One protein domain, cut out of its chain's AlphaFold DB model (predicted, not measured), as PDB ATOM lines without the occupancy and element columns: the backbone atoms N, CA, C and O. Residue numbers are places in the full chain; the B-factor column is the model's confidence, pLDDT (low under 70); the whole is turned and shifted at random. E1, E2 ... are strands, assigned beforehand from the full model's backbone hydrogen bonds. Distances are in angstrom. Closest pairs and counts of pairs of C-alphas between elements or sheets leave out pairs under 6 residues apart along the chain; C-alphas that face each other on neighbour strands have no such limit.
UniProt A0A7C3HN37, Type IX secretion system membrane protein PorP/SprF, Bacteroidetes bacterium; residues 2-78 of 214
ATOM      1  N   PHE A   2      33.136 -57.009  24.940       63.25
ATOM      2  CA  PHE A   2      33.801 -56.098  25.882       63.25
ATOM      3  C   PHE A   2      34.669 -55.117  25.095       63.25
ATOM      4  O   PHE A   2      35.431 -55.546  24.228       63.25
ATOM      5  N   TYR A   3      34.563 -53.824  25.400       74.06
ATOM      6  CA  TYR A   3      35.341 -52.769  24.753       74.06
ATOM      7  C   TYR A   3      36.034 -51.897  25.802       74.06
ATOM      8  O   TYR A   3      35.489 -51.623  26.871       74.06
ATOM      9  N   SER A   4      37.245 -51.438  25.485       70.19
ATOM     10  CA  SER A   4      37.989 -50.462  26.281       70.19
ATOM     11  C   SER A   4      38.248 -49.233  25.419       70.19
ATOM     12  O   SER A   4      38.851 -49.353  24.354       70.19
ATOM     13  N   SER A   5      37.827 -48.060  25.888       74.56
ATOM     14  CA  SER A   5      37.998 -46.790  25.179       74.56
ATOM     15  C   SER A   5      38.876 -45.836  25.985       74.56
ATOM     16  O   SER A   5      38.861 -45.840  27.220       74.56
ATOM     17  N   SER A   6      39.670 -45.019  25.291       73.75
ATOM     18  CA  SER A   6      40.445 -43.946  25.915       73.75
ATOM     19  C   SER A   6      40.246 -42.642  25.165       73.75
ATOM     20  O   SER A   6      40.483 -42.594  23.959       73.75
ATOM     21  N   ARG A   7      39.881 -41.585  25.890       70.25
ATOM     22  CA  ARG A   7      39.689 -40.243  25.342       70.25
ATOM     23  C   ARG A   7      40.731 -39.296  25.930       70.25
ATOM     24  O   ARG A   7      41.041 -39.362  27.120       70.25
ATOM     25  N   ASN A   8      41.296 -38.449  25.076       73.31
ATOM     26  CA  ASN A   8      42.261 -37.425  25.453       73.31
ATOM     27  C   ASN A   8      41.940 -36.128  24.707       73.31
ATOM     28  O   ASN A   8      41.444 -36.180  23.583       73.31
ATOM     29  N   ILE A   9      42.244 -34.989  25.321       70.06
ATOM     30  CA  ILE A   9      42.178 -33.672  24.687       70.06
ATOM     31  C   ILE A   9      43.544 -33.015  24.831       70.06
ATOM     32  O   ILE A   9      44.123 -33.007  25.914       70.06
ATOM     33  N   ASP A  10      44.042 -32.454  23.732       70.50
ATOM     34  CA  ASP A  10      45.201 -31.571  23.757       70.50
ATOM     35  C   ASP A  10      44.734 -30.144  24.064       70.50
ATOM     36  O   ASP A  10      44.233 -29.430  23.194       70.50
ATOM     37  N   PHE A  11      44.849 -29.758  25.333       71.38
ATOM     38  CA  PHE A  11      44.361 -28.473  25.825       71.38
ATOM     39  C   PHE A  11      45.163 -27.283  25.282       71.38
ATOM     40  O   PHE A  11      44.625 -26.186  25.189       71.38
ATOM     41  N   ALA A  12      46.418 -27.496  24.867       69.44
ATOM     42  CA  ALA A  12      47.285 -26.441  24.335       69.44
ATOM     43  C   ALA A  12      46.888 -25.990  22.918       69.44
ATOM     44  O   ALA A  12      47.332 -24.945  22.451       69.44
ATOM     45  N   ARG A  13      46.056 -26.778  22.225       71.19
ATOM     46  CA  ARG A  13      45.522 -26.464  20.891       71.19
ATOM     47  C   ARG A  13      44.131 -25.833  20.916       71.19
ATOM     48  O   ARG A  13      43.584 -25.541  19.854       71.19
ATOM     49  N   LEU A  14      43.541 -25.661  22.095       74.25
ATOM     50  CA  LEU A  14      42.239 -25.025  22.250       74.25
ATOM     51  C   LEU A  14      42.419 -23.515  22.424       74.25
ATOM     52  O   LEU A  14      43.322 -23.076  23.129       74.25
ATOM     53  N   VAL A  15      41.548 -22.736  21.776       77.19
ATOM     54  CA  VAL A  15      41.430 -21.292  22.001       77.19
ATOM     55  C   VAL A  15      40.212 -21.057  22.879       77.19
ATOM     56  O   VAL A  15      39.093 -21.420  22.511       77.19
ATOM     57  N   PHE A  16      40.439 -20.475  24.047       78.31
ATOM     58  CA  PHE A  16      39.407 -20.210  25.041       78.31
ATOM     59  C   PHE A  16      38.888 -18.774  24.938       78.31
ATOM     60  O   PHE A  16      39.511 -17.902  24.336       78.31
ATOM     61  N   ASN A  17      37.701 -18.518  25.490       78.38
ATOM     62  CA  ASN A  17      37.037 -17.218  25.350       78.38
ATOM     63  C   ASN A  17      37.823 -16.077  26.023       78.38
ATOM     64  O   ASN A  17      37.824 -14.951  25.546       78.38
ATOM     65  N   ASP A  18      38.543 -16.380  27.100       78.75
ATOM     66  CA  ASP A  18      39.465 -15.468  27.787       78.75
ATOM     67  C   ASP A  18      40.732 -15.155  26.971       78.75
ATOM     68  O   ASP A  18      41.391 -14.141  27.205       78.75
ATOM     69  N   GLN A  19      41.050 -15.988  25.978       79.62
ATOM     70  CA  GLN A  19      42.110 -15.727  25.010       79.62
ATOM     71  C   GLN A  19      41.635 -14.852  23.846       79.62
ATOM     72  O   GLN A  19      42.466 -14.352  23.096       79.62
ATOM     73  N   LEU A  20      40.333 -14.627  23.661       80.44
ATOM     74  CA  LEU A  20      39.818 -13.794  22.575       80.44
ATOM     75  C   LEU A  20      39.792 -12.315  22.998       80.44
ATOM     76  O   LEU A  20      39.091 -11.935  23.930       80.44
ATOM     77  N   SER A  21      40.530 -11.457  22.289       77.94
ATOM     78  CA  SER A  21      40.489  -9.996  22.457       77.94
ATOM     79  C   SER A  21      40.195  -9.294  21.127       77.94
ATOM     80  O   SER A  21      40.429  -9.862  20.057       77.94
ATOM     81  N   LEU A  22      39.742  -8.032  21.167       73.31
ATOM     82  CA  LEU A  22      39.541  -7.220  19.951       73.31
ATOM     83  C   LEU A  22      40.827  -7.040  19.119       73.31
ATOM     84  O   LEU A  22      40.741  -6.722  17.936       73.31
ATOM     85  N   SER A  23      42.004  -7.241  19.717       76.56
ATOM     86  CA  SER A  23      43.316  -7.075  19.076       76.56
ATOM     87  C   SER A  23      43.956  -8.397  18.630       76.56
ATOM     88  O   SER A  23      45.068  -8.381  18.110       76.56
ATOM     89  N   GLY A  24      43.280  -9.537  18.820       74.38
ATOM     90  CA  GLY A  24      43.789 -10.868  18.472       74.38
ATOM     91  C   GLY A  24      43.667 -11.882  19.611       74.38
ATOM     92  O   GLY A  24      43.040 -11.623  20.639       74.38
ATOM     93  N   THR A  25      44.256 -13.064  19.414       75.06
ATOM     94  CA  THR A  25      44.237 -14.154  20.403       75.06
ATOM     95  C   THR A  25      45.406 -14.019  21.382       75.06
ATOM     96  O   THR A  25      46.565 -14.078  20.973       75.06
ATOM     97  N   ASN A  26      45.116 -13.844  22.670       75.50
ATOM     98  CA  ASN A  26      46.104 -13.836  23.741       75.50
ATOM     99  C   ASN A  26      46.674 -15.250  23.967       75.50
ATOM    100  O   ASN A  26      45.918 -16.219  24.041       75.50
ATOM    101  N   PRO A  27      47.999 -15.396  24.132       68.69
ATOM    102  CA  PRO A  27      48.638 -16.706  24.266       68.69
ATOM    103  C   PRO A  27      48.401 -17.372  25.631       68.69
ATOM    104  O   PRO A  27      48.598 -18.576  25.757       68.69
ATOM    105  N   ALA A  28      47.977 -16.620  26.649       67.31
ATOM    106  CA  ALA A  28      47.731 -17.130  27.996       67.31
ATOM    107  C   ALA A  28      46.229 -17.299  28.250       67.31
ATOM    108  O   ALA A  28      45.466 -16.365  28.013       67.31
ATOM    109  N   SER A  29      45.833 -18.471  28.751       73.12
ATOM    110  CA  SER A  29      44.486 -18.737  29.266       73.12
ATOM    111  C   SER A  29      44.534 -18.958  30.778       73.12
ATOM    112  O   SER A  29      45.506 -19.513  31.294       73.12
ATOM    113  N   ILE A  30      43.486 -18.534  31.481       74.00
ATOM    114  CA  ILE A  30      43.230 -18.830  32.893       74.00
ATOM    115  C   ILE A  30      42.530 -20.186  33.082       74.00
ATOM    116  O   ILE A  30      42.406 -20.665  34.210       74.00
ATOM    117  N   GLU A  31      42.075 -20.824  31.997       69.50
ATOM    118  CA  GLU A  31      41.496 -22.163  32.050       69.50
ATOM    119  C   GLU A  31      42.559 -23.186  32.469       69.50
ATOM    120  O   GLU A  31      43.585 -23.372  31.813       69.50
ATOM    121  N   VAL A  32      42.297 -23.889  33.571       66.50
ATOM    122  CA  VAL A  32      43.181 -24.948  34.064       66.50
ATOM    123  C   VAL A  32      43.032 -26.175  33.159       66.50
ATOM    124  O   VAL A  32      41.925 -26.721  33.067       66.50
ATOM    125  N   PRO A  33      44.112 -26.659  32.517       63.09
ATOM    126  CA  PRO A  33      44.047 -27.847  31.681       63.09
ATOM    127  C   PRO A  33      43.618 -29.059  32.515       63.09
ATOM    128  O   PRO A  33      44.334 -29.435  33.452       63.09
ATOM    129  N   PRO A  34      42.510 -29.742  32.186       62.31
ATOM    130  CA  PRO A  34      42.252 -31.050  32.743       62.31
ATOM    131  C   PRO A  34      43.266 -32.013  32.116       62.31
ATOM    132  O   PRO A  34      43.063 -32.531  31.022       62.31
ATOM    133  N   MET A  35      44.380 -32.276  32.802       55.25
ATOM    134  CA  MET A  35      45.379 -33.284  32.402       55.25
ATOM    135  C   MET A  35      44.865 -34.725  32.609       55.25
ATOM    136  O   MET A  35      45.597 -35.612  33.051       55.25
ATOM    137  N   LYS A  36      43.575 -34.975  32.358       63.50
ATOM    138  CA  LYS A  36      42.889 -36.208  32.748       63.50
ATOM    139  C   LYS A  36      42.583 -37.046  31.513       63.50
ATOM    140  O   LYS A  36      41.653 -36.784  30.756       63.50
ATOM    141  N   LYS A  37      43.371 -38.105  31.327       64.88
ATOM    142  CA  LYS A  37      43.060 -39.177  30.379       64.88
ATOM    143  C   LYS A  37      41.938 -40.028  30.963       64.88
ATOM    144  O   LYS A  37      42.153 -40.729  31.951       64.88
ATOM    145  N   VAL A  38      40.761 -39.998  30.346       72.25
ATOM    146  CA  VAL A  38      39.626 -40.818  30.786       72.25
ATOM    147  C   VAL A  38      39.672 -42.147  30.052       72.25
ATOM    148  O   VAL A  38      39.737 -42.206  28.820       72.25
ATOM    149  N   ARG A  39      39.676 -43.227  30.828       75.06
ATOM    150  CA  ARG A  39      39.540 -44.598  30.346       75.06
ATOM    151  C   ARG A  39      38.279 -45.176  30.950       75.06
ATOM    152  O   ARG A  39      38.079 -45.064  32.156       75.06
ATOM    153  N   TYR A  40      37.473 -45.806  30.117       81.31
ATOM    154  CA  TYR A  40      36.292 -46.519  30.567       81.31
ATOM    155  C   TYR A  40      36.179 -47.846  29.829       81.31
ATOM    156  O   TYR A  40      36.634 -48.003  28.689       81.31
ATOM    157  N   SER A  41      35.582 -48.807  30.517       83.25
ATOM    158  CA  SER A  41      35.223 -50.099  29.958       83.25
ATOM    159  C   SER A  41      33.728 -50.132  29.722       83.25
ATOM    160  O   SER A  41      32.961 -49.560  30.495       83.25
ATOM    161  N   ASP A  42      33.327 -50.805  28.655       86.94
ATOM    162  CA  ASP A  42      31.931 -50.918  28.285       86.94
ATOM    163  C   ASP A  42      31.581 -52.330  27.816       86.94
ATOM    164  O   ASP A  42      32.430 -53.097  27.346       86.94
ATOM    165  N   VAL A  43      30.304 -52.666  27.970       89.94
ATOM    166  CA  VAL A  43      29.732 -53.963  27.636       89.94
ATOM    167  C   VAL A  43      28.556 -53.762  26.693       89.94
ATOM    168  O   VAL A  43      27.657 -52.960  26.951       89.94
ATOM    169  N   ALA A  44      28.560 -54.557  25.627       92.12
ATOM    170  CA  ALA A  44      27.460 -54.658  24.683       92.12
ATOM    171  C   ALA A  44      27.014 -56.111  24.515       92.12
ATOM    172  O   ALA A  44      27.839 -57.035  24.508       92.12
ATOM    173  N   THR A  45      25.714 -56.311  24.329       93.62
ATOM    174  CA  THR A  45      25.091 -57.620  24.105       93.62
ATOM    175  C   THR A  45      24.256 -57.572  22.835       93.62
ATOM    176  O   THR A  45      23.546 -56.598  22.602       93.62
ATOM    177  N   SER A  46      24.322 -58.620  22.016       94.31
ATOM    178  CA  SER A  46      23.527 -58.741  20.794       94.31
ATOM    179  C   SER A  46      22.895 -60.124  20.674       94.31
ATOM    180  O   SER A  46      23.447 -61.124  21.130       94.31
ATOM    181  N   LEU A  47      21.724 -60.163  20.050       95.75
ATOM    182  CA  LEU A  47      20.996 -61.366  19.679       95.75
ATOM    183  C   LEU A  47      20.646 -61.269  18.193       95.75
ATOM    184  O   LEU A  47      20.171 -60.229  17.743       95.75
ATOM    185  N   LEU A  48      20.866 -62.348  17.444       95.31
ATOM    186  CA  LEU A  48      20.526 -62.451  16.027       95.31
ATOM    187  C   LEU A  48      19.849 -63.796  15.778       95.31
ATOM    188  O   LEU A  48      20.386 -64.844  16.134       95.31
ATOM    189  N   VAL A  49      18.694 -63.757  15.131       94.06
ATOM    190  CA  VAL A  49      17.973 -64.929  14.642       94.06
ATOM    191  C   VAL A  49      17.859 -64.795  13.131       94.06
ATOM    192  O   VAL A  49      17.495 -63.735  12.623       94.06
ATOM    193  N   TYR A  50      18.195 -65.854  12.399       92.81
ATOM    194  CA  TYR A  50      18.185 -65.835  10.942       92.81
ATOM    195  C   TYR A  50      17.651 -67.142  10.358       92.81
ATOM    196  O   TYR A  50      17.677 -68.206  10.972       92.81
ATOM    197  N   THR A  51      17.138 -67.037   9.145       91.00
ATOM    198  CA  THR A  51      16.659 -68.118   8.284       91.00
ATOM    199  C   THR A  51      17.163 -67.829   6.867       91.00
ATOM    200  O   THR A  51      17.815 -66.817   6.623       91.00
ATOM    201  N   GLN A  52      16.865 -68.699   5.907       86.12
ATOM    202  CA  GLN A  52      17.230 -68.515   4.500       86.12
ATOM    203  C   GLN A  52      16.691 -67.208   3.889       86.12
ATOM    204  O   GLN A  52      17.348 -66.608   3.044       86.12
ATOM    205  N   ASN A  53      15.518 -66.748   4.336       89.94
ATOM    206  CA  ASN A  53      14.849 -65.576   3.771       89.94
ATOM    207  C   ASN A  53      14.674 -64.417   4.755       89.94
ATOM    208  O   ASN A  53      14.413 -63.310   4.309       89.94
ATOM    209  N   TYR A  54      14.805 -64.625   6.063       93.69
ATOM    210  CA  TYR A  54      14.514 -63.597   7.067       93.69
ATOM    211  C   TYR A  54      15.639 -63.512   8.083       93.69
ATOM    212  O   TYR A  54      16.257 -64.523   8.414       93.69
ATOM    213  N   PHE A  55      15.862 -62.325   8.631       95.81
ATOM    214  CA  PHE A  55      16.674 -62.152   9.827       95.81
ATOM    215  C   PHE A  55      16.077 -61.063  10.707       95.81
ATOM    216  O   PHE A  55      15.431 -60.132  10.225       95.81
ATOM    217  N   ALA A  56      16.303 -61.189  12.003       97.25
ATOM    218  CA  ALA A  56      15.955 -60.190  12.992       97.25
ATOM    219  C   ALA A  56      17.001 -60.214  14.099       97.25
ATOM    220  O   ALA A  56      17.486 -61.276  14.493       97.25
ATOM    221  N   GLY A  57      17.346 -59.045  14.614       96.06
ATOM    222  CA  GLY A  57      18.339 -58.916  15.656       96.06
ATOM    223  C   GLY A  57      18.085 -57.723  16.554       96.06
ATOM    224  O   GLY A  57      17.401 -56.760  16.205       96.06
ATOM    225  N   PHE A  58      18.653 -57.816  17.744       97.06
ATOM    226  CA  PHE A  58      18.553 -56.816  18.788       97.06
ATOM    227  C   PHE A  58      19.919 -56.621  19.437       97.06
ATOM    228  O   PHE A  58      20.637 -57.589  19.687       97.06
ATOM    229  N   VAL A  59      20.286 -55.373  19.701       96.44
ATOM    230  CA  VAL A  59      21.567 -54.996  20.301       96.44
ATOM    231  C   VAL A  59      21.325 -54.009  21.434       96.44
ATOM    232  O   VAL A  59      20.558 -53.057  21.286       96.44
ATOM    233  N   MET A  60      22.010 -54.237  22.549       95.38
ATOM    234  CA  MET A  60      22.121 -53.337  23.690       95.38
ATOM    235  C   MET A  60      23.584 -52.935  23.842       95.38
ATOM    236  O   MET A  60      24.409 -53.760  24.232       95.38
ATOM    237  N   ASP A  61      23.900 -51.679  23.547       93.25
ATOM    238  CA  ASP A  61      25.223 -51.085  23.755       93.25
ATOM    239  C   ASP A  61      25.221 -50.179  24.995       93.25
ATOM    240  O   ASP A  61      24.167 -49.703  25.428       93.25
ATOM    241  N   HIS A  62      26.405 -49.872  25.531       91.50
ATOM    242  CA  HIS A  62      26.581 -48.961  26.666       91.50
ATOM    243  C   HIS A  62      25.879 -49.415  27.951       91.50
ATOM    244  O   HIS A  62      25.380 -48.593  28.721       91.50
ATOM    245  N   MET A  63      25.837 -50.729  28.211       87.81
ATOM    246  CA  MET A  63      25.141 -51.289  29.379       87.81
ATOM    247  C   MET A  63      25.732 -50.798  30.708       87.81
ATOM    248  O   MET A  63      24.999 -50.667  31.686       87.81
ATOM    249  N   MET A  64      27.035 -50.497  30.733       86.56
ATOM    250  CA  MET A  64      27.734 -50.001  31.925       86.56
ATOM    251  C   MET A  64      27.622 -48.482  32.116       86.56
ATOM    252  O   MET A  64      28.155 -47.972  33.096       86.56
ATOM    253  N   LYS A  65      26.961 -47.761  31.193       84.88
ATOM    254  CA  LYS A  65      26.832 -46.291  31.193       84.88
ATOM    255  C   LYS A  65      28.142 -45.573  31.557       84.88
ATOM    256  O   LYS A  65      28.204 -44.857  32.557       84.88
ATOM    257  N   PRO A  66      29.224 -45.787  30.790       82.50
ATOM    258  CA  PRO A  66      30.519 -45.228  31.143       82.50
ATOM    259  C   PRO A  66      30.467 -43.695  31.211       82.50
ATOM    260  O   PRO A  66      29.845 -43.049  30.366       82.50
ATOM    261  N   ASN A  67      31.152 -43.117  32.200       82.19
ATOM    262  CA  ASN A  67      31.331 -41.671  32.295       82.19
ATOM    263  C   ASN A  67      32.489 -41.234  31.385       82.19
ATOM    264  O   ASN A  67      33.643 -41.603  31.607       82.19
ATOM    265  N   GLU A  68      32.180 -40.438  30.365       80.19
ATOM    266  CA  GLU A  68      33.151 -39.897  29.411       80.19
ATOM    267  C   GLU A  68      33.586 -38.454  29.717       80.19
ATOM    268  O   GLU A  68      34.244 -37.815  28.891       80.19
ATOM    269  N   SER A  69      33.232 -37.922  30.891       74.75
ATOM    270  CA  SER A  69      33.531 -36.536  31.251       74.75
ATOM    271  C   SER A  69      35.033 -36.272  31.352       74.75
ATOM    272  O   SER A  69      35.724 -36.841  32.194       74.75
ATOM    273  N   LEU A  70      35.528 -35.355  30.519       68.75
ATOM    274  CA  LEU A  70      36.931 -34.920  30.493       68.75
ATOM    275  C   LEU A  70      37.237 -33.782  31.481       68.75
ATOM    276  O   LEU A  70      38.397 -33.557  31.806       68.75
ATOM    277  N   LYS A  71      36.205 -33.079  31.963       65.94
ATOM    278  CA  LYS A  71      36.265 -32.163  33.117       65.94
ATOM    279  C   LYS A  71      35.677 -32.871  34.350       65.94
ATOM    280  O   LYS A  71      35.085 -33.943  34.205       65.94
ATOM    281  N   ASP A  72      35.826 -32.310  35.550       62.47
ATOM    282  CA  ASP A  72      35.278 -32.883  36.795       62.47
ATOM    283  C   ASP A  72      33.738 -32.777  36.851       62.47
ATOM    284  O   ASP A  72      33.158 -31.975  37.577       62.47
ATOM    285  N   GLY A  73      33.076 -33.598  36.035       69.75
ATOM    286  CA  GLY A  73      31.628 -33.683  35.876       69.75
ATOM    287  C   GLY A  73      31.157 -35.109  35.580       69.75
ATOM    288  O   GLY A  73      31.944 -36.060  35.515       69.75
ATOM    289  N   VAL A  74      29.843 -35.259  35.408       75.00
ATOM    290  CA  VAL A  74      29.192 -36.532  35.074       75.00
ATOM    291  C   VAL A  74      28.611 -36.421  33.669       75.00
ATOM    292  O   VAL A  74      27.671 -35.666  33.439       75.00
ATOM    293  N   SER A  75      29.190 -37.166  32.730       80.69
ATOM    294  CA  SER A  75      28.707 -37.306  31.355       80.69
ATOM    295  C   SER A  75      28.614 -38.791  31.043       80.69
ATOM    296  O   SER A  75      29.525 -39.379  30.466       80.69
ATOM    297  N   GLU A  76      27.541 -39.420  31.510       86.06
ATOM    298  CA  GLU A  76      27.284 -40.837  31.260       86.06
ATOM    299  C   GLU A  76      26.764 -41.047  29.842       86.06
ATOM    300  O   GLU A  76      25.820 -40.381  29.406       86.06
ATOM    301  N   ILE A  77      27.342 -42.017  29.136       86.12
ATOM    302  CA  ILE A  77      26.823 -42.439  27.838       86.12
ATOM    303  C   ILE A  77      25.535 -43.240  28.079       86.12
ATOM    304  O   ILE A  77      25.581 -44.292  28.724       86.12
ATOM    305  N   PRO A  78      24.371 -42.787  27.579       90.50
ATOM    306  CA  PRO A  78      23.134 -43.527  27.755       90.50
ATOM    307  C   PRO A  78      23.173 -44.835  26.959       90.50
ATOM    308  O   PRO A  78      23.715 -44.891  25.848       90.50
TER     309      PRO A  78
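AT A GLANCE: This is residues 2 to 78 of the 214 residues of the protein "Type IX secretion system membrane protein PorP/SprF" of Bacteroidetes bacterium (UniProt A0A7C3HN37). Little regular structure is here: a long rod in which hairpin E3 and E4 makes an arm at one end, its tip, residues 50 to 55, sticking out, while hairpin E1 and E2 continues into a long loop, residues 8 to 37, reaching the other end. The unnamed tail, residues 62 to 78, folds back toward the middle. The printed part has 77 residues with four named strands, E1 to E4, 26 residues in all, class all strand, in two antiparallel sheets. It is extended, radius of gyration of the C-alphas 20.7 A, spans 68 by 24 by 16 A.

IN THESE COORDINATES: Find C-alpha 54 at (14.514, -63.597, 7.067); E4, residues 54 to 61, runs 23.4 A from there. E3 is residues 45 to 50, 17.0 A. E1, residues 2 to 7, 16.9 A, begins at (33.801, -56.098, 25.882); E2 is residues 38 to 43, 16.8 A.

HOW THE PARTS SIT: In hairpin E3 and E4, N 47 and O 58 are within hydrogen-bond range, 2.8 A. In hairpin E1 and E2, look at N 5 and O 40, 3.0 A. E2 runs on into E3 at 37 degrees.

THE WHOLE: C-alphas 23 and 52, the farthest apart, are 68.3 A apart. The printed part has no cut. Link E1 to E2 is long. Low pLDDT includes residues 31 to 37.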